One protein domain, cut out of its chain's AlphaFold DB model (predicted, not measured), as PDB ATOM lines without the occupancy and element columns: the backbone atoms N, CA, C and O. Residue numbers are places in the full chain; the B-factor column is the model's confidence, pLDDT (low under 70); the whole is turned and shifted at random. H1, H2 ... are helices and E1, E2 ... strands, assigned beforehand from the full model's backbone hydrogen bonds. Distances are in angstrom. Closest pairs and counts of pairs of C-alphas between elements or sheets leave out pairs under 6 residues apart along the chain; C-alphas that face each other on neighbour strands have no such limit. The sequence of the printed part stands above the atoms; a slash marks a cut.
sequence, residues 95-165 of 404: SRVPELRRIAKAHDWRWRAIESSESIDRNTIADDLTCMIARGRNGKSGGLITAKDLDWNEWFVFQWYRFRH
ATOM      1  N   SER A  95     152.116 197.895 243.182       90.69
ATOM      2  CA  SER A  95     152.369 196.464 242.976       90.69
ATOM      3  C   SER A  95     151.552 195.547 243.897       90.69
ATOM      4  O   SER A  95     151.367 194.364 243.595       90.69
ATOM      5  N   ARG A  96     151.042 196.079 245.017       92.25
ATOM      6  CA  ARG A  96     150.231 195.341 245.993       92.25
ATOM      7  C   ARG A  96     148.725 195.523 245.803       92.25
ATOM      8  O   ARG A  96     147.961 194.852 246.492       92.25
ATOM      9  N   VAL A  97     148.290 196.364 244.862       94.88
ATOM     10  CA  VAL A  97     146.868 196.539 244.532       94.88
ATOM     11  C   VAL A  97     146.349 195.261 243.852       94.88
ATOM     12  O   VAL A  97     146.869 194.897 242.791       94.88
ATOM     13  N   PRO A  98     145.357 194.549 244.427       96.44
ATOM     14  CA  PRO A  98     144.920 193.244 243.925       96.44
ATOM     15  C   PRO A  98     144.496 193.252 242.455       96.44
ATOM     16  O   PRO A  98     144.843 192.337 241.710       96.44
ATOM     17  N   GLU A  99     143.777 194.286 242.025       96.94
ATOM     18  CA  GLU A  99     143.258 194.434 240.668       96.94
ATOM     19  C   GLU A  99     144.398 194.604 239.658       96.94
ATOM     20  O   GLU A  99     144.479 193.857 238.685       96.94
ATOM     21  N   LEU A 100     145.345 195.506 239.931       96.38
ATOM     22  CA  LEU A 100     146.512 195.725 239.071       96.38
ATOM     23  C   LEU A 100     147.460 194.519 239.064       96.38
ATOM     24  O   LEU A 100     148.094 194.230 238.054       96.38
ATOM     25  N   ARG A 101     147.524 193.758 240.163       97.00
ATOM     26  CA  ARG A 101     148.267 192.493 240.213       97.00
ATOM     27  C   ARG A 101     147.616 191.405 239.354       97.00
ATOM     28  O   ARG A 101     148.337 190.620 238.739       97.00
ATOM     29  N   ARG A 102     146.280 191.343 239.302       97.56
ATOM     30  CA  ARG A 102     145.548 190.433 238.400       97.56
ATOM     31  C   ARG A 102     145.796 190.798 236.938       97.56
ATOM     32  O   ARG A 102     146.129 189.901 236.175       97.56
ATOM     33  N   ILE A 103     145.723 192.088 236.602       97.69
ATOM     34  CA  ILE A 103     146.041 192.617 235.265       97.69
ATOM     35  C   ILE A 103     147.473 192.237 234.873       97.69
ATOM     36  O   ILE A 103     147.686 191.581 233.858       97.69
ATOM     37  N   ALA A 104     148.455 192.528 235.734       97.38
ATOM     38  CA  ALA A 104     149.849 192.174 235.471       97.38
ATOM     39  C   ALA A 104     150.037 190.665 235.233       97.38
ATOM     40  O   ALA A 104     150.771 190.267 234.336       97.38
ATOM     41  N   LYS A 105     149.347 189.807 235.998       97.31
ATOM     42  CA  LYS A 105     149.407 188.351 235.813       97.31
ATOM     43  C   LYS A 105     148.760 187.897 234.498       97.31
ATOM     44  O   LYS A 105     149.289 186.980 233.878       97.31
ATOM     45  N   ALA A 106     147.641 188.502 234.097       97.81
ATOM     46  CA  ALA A 106     146.922 188.151 232.872       97.81
ATOM     47  C   ALA A 106     147.774 188.384 231.615       97.81
ATOM     48  O   ALA A 106     147.770 187.550 230.713       97.81
ATOM     49  N   HIS A 107     148.570 189.455 231.610       96.94
ATOM     50  CA  HIS A 107     149.443 189.824 230.491       96.94
ATOM     51  C   HIS A 107     150.901 189.338 230.628       96.94
ATOM     52  O   HIS A 107     151.758 189.723 229.835       96.94
ATOM     53  N   ASP A 108     151.212 188.517 231.641       96.19
ATOM     54  CA  ASP A 108     152.587 188.106 231.997       96.19
ATOM     55  C   ASP A 108     153.551 189.305 232.168       96.19
ATOM     56  O   ASP A 108     154.731 189.265 231.814       96.19
ATOM     57  N   TRP A 109     153.047 190.409 232.718       97.19
ATOM     58  CA  TRP A 109     153.830 191.578 233.104       97.19
ATOM     59  C   TRP A 109     154.394 191.426 234.514       97.19
ATOM     60  O   TRP A 109     153.914 190.647 235.344       97.19
ATOM     61  N   ARG A 110     155.448 192.188 234.810       95.62
ATOM     62  CA  ARG A 110     156.127 192.142 236.109       95.62
ATOM     63  C   ARG A 110     156.282 193.535 236.685       95.62
ATOM     64  O   ARG A 110     156.596 194.481 235.972       95.62
ATOM     65  N   TRP A 111     156.109 193.635 237.995       94.44
ATOM     66  CA  TRP A 111     156.492 194.824 238.744       94.44
ATOM     67  C   TRP A 111     157.992 194.790 239.014       94.44
ATOM     68  O   TRP A 111     158.528 193.763 239.439       94.44
ATOM     69  N   ARG A 112     158.665 195.910 238.770       92.25
ATOM     70  CA  ARG A 112     160.096 196.093 239.016       92.25
ATOM     71  C   ARG A 112     160.327 197.433 239.704       92.25
ATOM     72  O   ARG A 112     159.552 198.364 239.517       92.25
ATOM     73  N   ALA A 113     161.390 197.534 240.497       90.44
ATOM     74  CA  ALA A 113     161.872 198.828 240.965       90.44
ATOM     75  C   ALA A 113     162.311 199.698 239.777       90.44
ATOM     76  O   ALA A 113     162.935 199.193 238.844       90.44
ATOM     77  N   ILE A 114     162.001 200.991 239.835       90.69
ATOM     78  CA  ILE A 114     162.402 201.952 238.799       90.69
ATOM     79  C   ILE A 114     163.932 202.072 238.785       90.69
ATOM     80  O   ILE A 114     164.562 202.152 239.844       90.69
ATOM     81  N   GLU A 115     164.531 202.072 237.595       90.56
ATOM     82  CA  GLU A 115     165.968 202.298 237.404       90.56
ATOM     83  C   GLU A 115     166.262 203.781 237.135       90.56
ATOM     84  O   GLU A 115     165.437 204.501 236.578       90.56
ATOM     85  N   SER A 116     167.445 204.272 237.520       86.50
ATOM     86  CA  SER A 116     167.778 205.702 237.397       86.50
ATOM     87  C   SER A 116     167.889 206.200 235.954       86.50
ATOM     88  O   SER A 116     167.760 207.397 235.708       86.50
ATOM     89  N   SER A 117     168.079 205.293 234.994       89.25
ATOM     90  CA  SER A 117     168.070 205.592 233.560       89.25
ATOM     91  C   SER A 117     166.668 205.700 232.956       89.25
ATOM     92  O   SER A 117     166.539 206.112 231.805       89.25
ATOM     93  N   GLU A 118     165.618 205.302 233.678       90.25
ATOM     94  CA  GLU A 118     164.255 205.270 233.149       90.25
ATOM     95  C   GLU A 118     163.534 206.599 233.381       90.25
ATOM     96  O   GLU A 118     163.361 207.063 234.510       90.25
ATOM     97  N   SER A 119     163.045 207.211 232.303       89.56
ATOM     98  CA  SER A 119     162.145 208.355 232.397       89.56
ATOM     99  C   SER A 119     160.703 207.870 232.551       89.56
ATOM    100  O   SER A 119     160.088 207.423 231.583       89.56
ATOM    101  N   ILE A 120     160.152 207.978 233.759       91.06
ATOM    102  CA  ILE A 120     158.740 207.676 234.014       91.06
ATOM    103  C   ILE A 120     157.884 208.854 233.544       91.06
ATOM    104  O   ILE A 120     157.964 209.961 234.088       91.06
ATOM    105  N   ASP A 121     157.069 208.623 232.519       91.31
ATOM    106  CA  ASP A 121     156.139 209.626 232.012       91.31
ATOM    107  C   ASP A 121     154.797 209.586 232.767       91.31
ATOM    108  O   ASP A 121     154.547 208.760 233.647       91.31
ATOM    109  N   ARG A 122     153.894 210.512 232.428       90.19
ATOM    110  CA  ARG A 122     152.553 210.528 233.025       90.19
ATOM    111  C   ARG A 122     151.681 209.367 232.569       90.19
ATOM    112  O   ARG A 122     150.631 209.220 233.173       90.19
ATOM    113  N   ASN A 123     152.026 208.606 231.541       93.44
ATOM    114  CA  ASN A 123     151.205 207.507 231.033       93.44
ATOM    115  C   ASN A 123     151.728 206.140 231.483       93.44
ATOM    116  O   ASN A 123     150.998 205.164 231.381       93.44
ATOM    117  N   THR A 124     152.945 206.068 232.005       95.25
ATOM    118  CA  THR A 124     153.599 204.856 232.476       95.25
ATOM    119  C   THR A 124     152.847 204.332 233.686       95.25
ATOM    120  O   THR A 124     152.495 205.086 234.601       95.25
ATOM    121  N   ILE A 125     152.604 203.027 233.701       95.69
ATOM    122  CA  ILE A 125     151.983 202.352 234.831       95.69
ATOM    123  C   ILE A 125     153.062 202.128 235.878       95.69
ATOM    124  O   ILE A 125     153.758 201.114 235.916       95.69
ATOM    125  N   ALA A 126     153.230 203.143 236.706       93.88
ATOM    126  CA  ALA A 126     154.198 203.165 237.775       93.88
ATOM    127  C   ALA A 126     153.618 203.893 238.982       93.88
ATOM    128  O   ALA A 126     152.673 204.672 238.866       93.88
ATOM    129  N   ASP A 127     154.215 203.649 240.137       90.75
ATOM    130  CA  ASP A 127     154.176 204.565 241.263       90.75
ATOM    131  C   ASP A 127     155.578 205.115 241.533       90.75
ATOM    132  O   ASP A 127     156.506 204.899 240.764       90.75
ATOM    133  N   ASP A 128     155.758 205.832 242.641       83.94
ATOM    134  CA  ASP A 128     157.076 206.372 242.975       83.94
ATOM    135  C   ASP A 128     158.144 205.274 243.233       83.94
ATOM    136  O   ASP A 128     159.328 205.592 243.307       83.94
ATOM    137  N   LEU A 129     157.746 204.017 243.514       83.50
ATOM    138  CA  LEU A 129     158.632 202.892 243.884       83.50
ATOM    139  C   LEU A 129     158.942 201.971 242.700       83.50
ATOM    140  O   LEU A 129     160.059 201.474 242.565       83.50
ATOM    141  N   THR A 130     157.920 201.674 241.917       91.62
ATOM    142  CA  THR A 130     157.851 200.514 241.046       91.62
ATOM    143  C   THR A 130     157.164 200.881 239.749       91.62
ATOM    144  O   THR A 130     156.184 201.622 239.737       91.62
ATOM    145  N   CYS A 131     157.661 200.324 238.658       94.88
ATOM    146  CA  CYS A 131     157.045 200.388 237.348       94.88
ATOM    147  C   CYS A 131     156.635 198.983 236.910       94.88
ATOM    148  O   CYS A 131     157.205 197.972 237.339       94.88
ATOM    149  N   MET A 132     155.611 198.920 236.070       97.00
ATOM    150  CA  MET A 132     155.222 197.694 235.400       97.00
ATOM    151  C   MET A 132     155.994 197.572 234.088       97.00
ATOM    152  O   MET A 132     156.060 198.523 233.307       97.00
ATOM    153  N   ILE A 133     156.576 196.401 233.850       96.94
ATOM    154  CA  ILE A 133     157.339 196.091 232.641       96.94
ATOM    155  C   ILE A 133     156.781 194.850 231.954       96.94
ATOM    156  O   ILE A 133     156.333 193.903 232.612       96.94
ATOM    157  N   ALA A 134     156.861 194.829 230.626       96.62
ATOM    158  CA  ALA A 134     156.606 193.616 229.862       96.62
ATOM    159  C   ALA A 134     157.645 192.543 230.225       96.62
ATOM    160  O   ALA A 134     158.804 192.847 230.532       96.62
ATOM    161  N   ARG A 135     157.283 191.261 230.139       94.75
ATOM    162  CA  ARG A 135     158.292 190.202 230.173       94.75
ATOM    163  C   ARG A 135     159.067 190.222 228.863       94.75
ATOM    164  O   ARG A 135     158.526 189.953 227.795       94.75
ATOM    165  N   GLY A 136     160.353 190.545 228.937       89.81
ATOM    166  CA  GLY A 136     161.190 190.523 227.748       89.81
ATOM    167  C   GLY A 136     161.485 189.099 227.274       89.81
ATOM    168  O   GLY A 136     161.655 188.170 228.069       89.81
ATOM    169  N   ARG A 137     161.555 188.926 225.951       87.88
ATOM    170  CA  ARG A 137     162.049 187.697 225.316       87.88
ATOM    171  C   ARG A 137     163.583 187.703 225.342       87.88
ATOM    172  O   ARG A 137     164.204 188.739 225.114       87.88
ATOM    173  N   ASN A 138     164.193 186.548 225.605       86.56
ATOM    174  CA  ASN A 138     165.648 186.328 225.553       86.56
ATOM    175  C   ASN A 138     166.480 187.188 226.526       86.56
ATOM    176  O   ASN A 138     167.561 187.656 226.178       86.56
ATOM    177  N   GLY A 139     165.978 187.426 227.742       80.06
ATOM    178  CA  GLY A 139     166.739 188.105 228.800       80.06
ATOM    179  C   GLY A 139     166.913 189.616 228.623       80.06
ATOM    180  O   GLY A 139     167.529 190.253 229.473       80.06
ATOM    181  N   LYS A 140     166.351 190.215 227.564       86.19
ATOM    182  CA  LYS A 140     166.243 191.674 227.454       86.19
ATOM    183  C   LYS A 140     165.192 192.183 228.441       86.19
ATOM    184  O   LYS A 140     164.179 191.519 228.647       86.19
ATOM    185  N   SER A 141     165.410 193.351 229.039       82.31
ATOM    186  CA  SER A 141     164.374 194.043 229.813       82.31
ATOM    187  C   SER A 141     163.205 194.363 228.880       82.31
ATOM    188  O   SER A 141     163.420 194.907 227.797       82.31
ATOM    189  N   GLY A 142     161.981 193.975 229.246       89.25
ATOM    190  CA  GLY A 142     160.813 194.384 228.469       89.25
ATOM    191  C   GLY A 142     160.573 195.886 228.598       89.25
ATOM    192  O   GLY A 142     161.057 196.518 229.538       89.25
ATOM    193  N   GLY A 143     159.849 196.453 227.634       95.38
ATOM    194  CA  GLY A 143     159.478 197.866 227.669       95.38
ATOM    195  C   GLY A 143     158.621 198.204 228.892       95.38
ATOM    196  O   GLY A 143     157.911 197.344 229.424       95.38
ATOM    197  N   LEU A 144     158.700 199.465 229.325       96.69
ATOM    198  CA  LEU A 144     157.785 200.038 230.312       96.69
ATOM    199  C   LEU A 144     156.354 199.966 229.773       96.69
ATOM    200  O   LEU A 144     156.112 200.357 228.631       96.69
ATOM    201  N   ILE A 145     155.417 199.493 230.595       97.50
ATOM    202  CA  ILE A 145     154.005 199.460 230.212       97.50
ATOM    203  C   ILE A 145     153.388 200.840 230.425       97.50
ATOM    204  O   ILE A 145     153.545 201.469 231.478       97.50
ATOM    205  N   THR A 146     152.652 201.300 229.425       97.38
ATOM    206  CA  THR A 146     151.931 202.566 229.423       97.38
ATOM    207  C   THR A 146     150.424 202.340 229.475       97.38
ATOM    208  O   THR A 146     149.910 201.263 229.206       97.38
ATOM    209  N   ALA A 147     149.674 203.394 229.778       96.75
ATOM    210  CA  ALA A 147     148.217 203.373 229.807       96.75
ATOM    211  C   ALA A 147     147.584 203.032 228.446       96.75
ATOM    212  O   ALA A 147     146.392 202.753 228.405       96.75
ATOM    213  N   LYS A 148     148.350 203.089 227.348       97.12
ATOM    214  CA  LYS A 148     147.892 202.699 226.006       97.12
ATOM    215  C   LYS A 148     147.878 201.186 225.803       97.12
ATOM    216  O   LYS A 148     147.191 200.717 224.910       97.12
ATOM    217  N   ASP A 149     148.640 200.463 226.617       97.44
ATOM    218  CA  ASP A 149     148.750 199.007 226.559       97.44
ATOM    219  C   ASP A 149     147.639 198.315 227.372       97.44
ATOM    220  O   ASP A 149     147.592 197.092 227.427       97.44
ATOM    221  N   LEU A 150     146.774 199.096 228.032       97.69
ATOM    222  CA  LEU A 150     145.654 198.616 228.837       97.69
ATOM    223  C   LEU A 150     144.359 198.597 228.033       97.69
ATOM    224  O   LEU A 150     144.040 199.568 227.339       97.69
ATOM    225  N   ASP A 151     143.548 197.565 228.253       97.88
ATOM    226  CA  ASP A 151     142.161 197.560 227.793       97.88
ATOM    227  C   ASP A 151     141.328 198.603 228.555       97.88
ATOM    228  O   ASP A 151     141.685 199.041 229.649       97.88
ATOM    229  N   TRP A 152     140.159 198.979 228.025       97.81
ATOM    230  CA  TRP A 152     139.320 200.043 228.603       97.81
ATOM    231  C   TRP A 152     138.998 199.849 230.098       97.81
ATOM    232  O   TRP A 152     139.067 200.791 230.890       97.81
ATOM    233  N   ASN A 153     138.700 198.612 230.505       98.00
ATOM    234  CA  ASN A 153     138.402 198.283 231.902       98.00
ATOM    235  C   ASN A 153     139.643 198.410 232.798       98.00
ATOM    236  O   ASN A 153     139.568 198.934 233.910       98.00
ATOM    237  N   GLU A 154     140.795 197.955 232.314       97.69
ATOM    238  CA  GLU A 154     142.067 198.010 233.035       97.69
ATOM    239  C   GLU A 154     142.566 199.452 233.154       97.69
ATOM    240  O   GLU A 154     143.023 199.883 234.217       97.69
ATOM    241  N   TRP A 155     142.397 200.223 232.080       97.44
ATOM    242  CA  TRP A 155     142.646 201.652 232.044       97.44
ATOM    243  C   TRP A 155     141.808 202.371 233.097       97.44
ATOM    244  O   TRP A 155     142.360 203.154 233.869       97.44
ATOM    245  N   PHE A 156     140.509 202.069 233.205       97.31
ATOM    246  CA  PHE A 156     139.648 202.668 234.225       97.31
ATOM    247  C   PHE A 156     140.125 202.341 235.648       97.31
ATOM    248  O   PHE A 156     140.227 203.242 236.482       97.31
ATOM    249  N   VAL A 157     140.498 201.084 235.922       96.56
ATOM    250  CA  VAL A 157     141.079 200.673 237.216       96.56
ATOM    251  C   VAL A 157     142.356 201.461 237.522       96.56
ATOM    252  O   VAL A 157     142.523 201.971 238.633       96.56
ATOM    253  N   PHE A 158     143.247 201.609 236.540       95.62
ATOM    254  CA  PHE A 158     144.480 202.375 236.696       95.62
ATOM    255  C   PHE A 158     144.219 203.871 236.922       95.62
ATOM    256  O   PHE A 158     144.819 204.469 237.819       95.62
ATOM    257  N   GLN A 159     143.304 204.486 236.168       95.44
ATOM    258  CA  GLN A 159     142.931 205.890 236.367       95.44
ATOM    259  C   GLN A 159     142.284 206.112 237.735       95.44
ATOM    260  O   GLN A 159     142.607 207.086 238.413       95.44
ATOM    261  N   TRP A 160     141.436 205.186 238.186       95.00
ATOM    262  CA  TRP A 160     140.842 205.230 239.518       95.00
ATOM    263  C   TRP A 160     141.899 205.146 240.622       95.00
ATOM    264  O   TRP A 160     141.886 205.946 241.563       95.00
ATOM    265  N   TYR A 161     142.862 204.229 240.483       93.75
ATOM    266  CA  TYR A 161     144.012 204.153 241.381       93.75
ATOM    267  C   TYR A 161     144.778 205.481 241.409       93.75
ATOM    268  O   TYR A 161     145.031 206.023 242.482       93.75
ATOM    269  N   ARG A 162     145.093 206.059 240.247       92.44
ATOM    270  CA  ARG A 162     145.824 207.332 240.153       92.44
ATOM    271  C   ARG A 162     145.077 208.519 240.725       92.44
ATOM    272  O   ARG A 162     145.706 209.401 241.299       92.44
ATOM    273  N   PHE A 163     143.762 208.552 240.565       93.44
ATOM    274  CA  PHE A 163     142.930 209.584 241.165       93.44
ATOM    275  C   PHE A 163     143.041 209.547 242.698       93.44
ATOM    276  O   PHE A 163     143.197 210.588 243.334       93.44
ATOM    277  N   ARG A 164     143.053 208.345 243.294       90.94
ATOM    278  CA  ARG A 164     143.251 208.155 244.743       90.94
ATOM    279  C   ARG A 164     144.703 208.323 245.196       90.94
ATOM    280  O   ARG A 164     144.954 208.690 246.343       90.94
ATOM    281  N   HIS A 165     145.654 208.069 244.304       87.81
ATOM    282  CA  HIS A 165     147.089 208.086 244.568       87.81
ATOM    283  C   HIS A 165     147.813 208.922 243.505       87.81
ATOM    284  O   HIS A 165     148.471 208.363 242.622       87.81
TER     285      HIS A 165
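This is residues 95 to 165 of the 404 residues of an uncharacterized protein of Trichodelitschia bisporula (UniProt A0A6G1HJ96). A small domain in which H1 sits at the corner of an L, with a two-stranded hairpin, E1 and E2, near one side of it and H2 packed on another, and with long loops, residues 114 to 129 and 134 to 151, making up much of the rest. H2 stands at one end of the longest axis, and the loop tip at Asn 138, in the link from E2 to H2, lies at the other. The printed part has 71 residues with two named helices and two named strands, in the order H1, E1, E2, H2; the sheet is E1 - E2, antiparallel. The class is mixed, helices and strands, though under half of the residues are in named elements. The whole is compact, with a radius of gyration of the C-alphas of 11.6 A and spans of 33 by 25 by 21 A.

H1, residues 98 to 106, comes first along the printed part, and a tight link of 3 residues joins it to E1, residues 110 to 113. The closest C-alphas of H1 and E1 are those of Ala 104 and Arg 110, 6.3 A apart. E2, residues 130 to 133, is the antiparallel neighbour of E1, at 141 degrees between their directions, and the two form a hairpin. C-alphas 111 and 132 face each other at 4.6 A. N 110 and O 133 are within hydrogen-bond range at 2.9 A, and so are N 131 and O 112 at 2.9 A. The closest C-alphas of H1 and E2 are those of Ala 104 and Met 132, 7.7 A apart. H2, residues 152 to 164, touches H1 with residues 154 to 158 alone; the closest C-alphas are those of Ile 103 and Glu 154, 7.1 A apart. H1 and H2 run opposite ways at a tilt of 35.2 degrees, only just steep. E1 and H2 are apart. In H1 and H2 every O i to N i+4 pair is within hydrogen-bond range.

H1 begins at C-alpha 98, at (144.920, 193.244, 243.925), and measures 12.3 A from first to last C-alpha. E1 measures 10.1 A and begins at C-alpha 110, at (156.127, 192.142, 236.109). E2 measures 9.5 A. H2, the longest helix with 13 residues, measures 18.5 A and ends at C-alpha 164, at (143.251, 208.155, 244.743).

The two C-alphas farthest apart are those of Asn 138 and Arg 164, at 36.7 A. The printed part has no cut. The links E1 to E2, with 16 residues, and E2 to H2, with 18, are long. The mean pLDDT of the printed part is 93.5, and no printed residue is under 70.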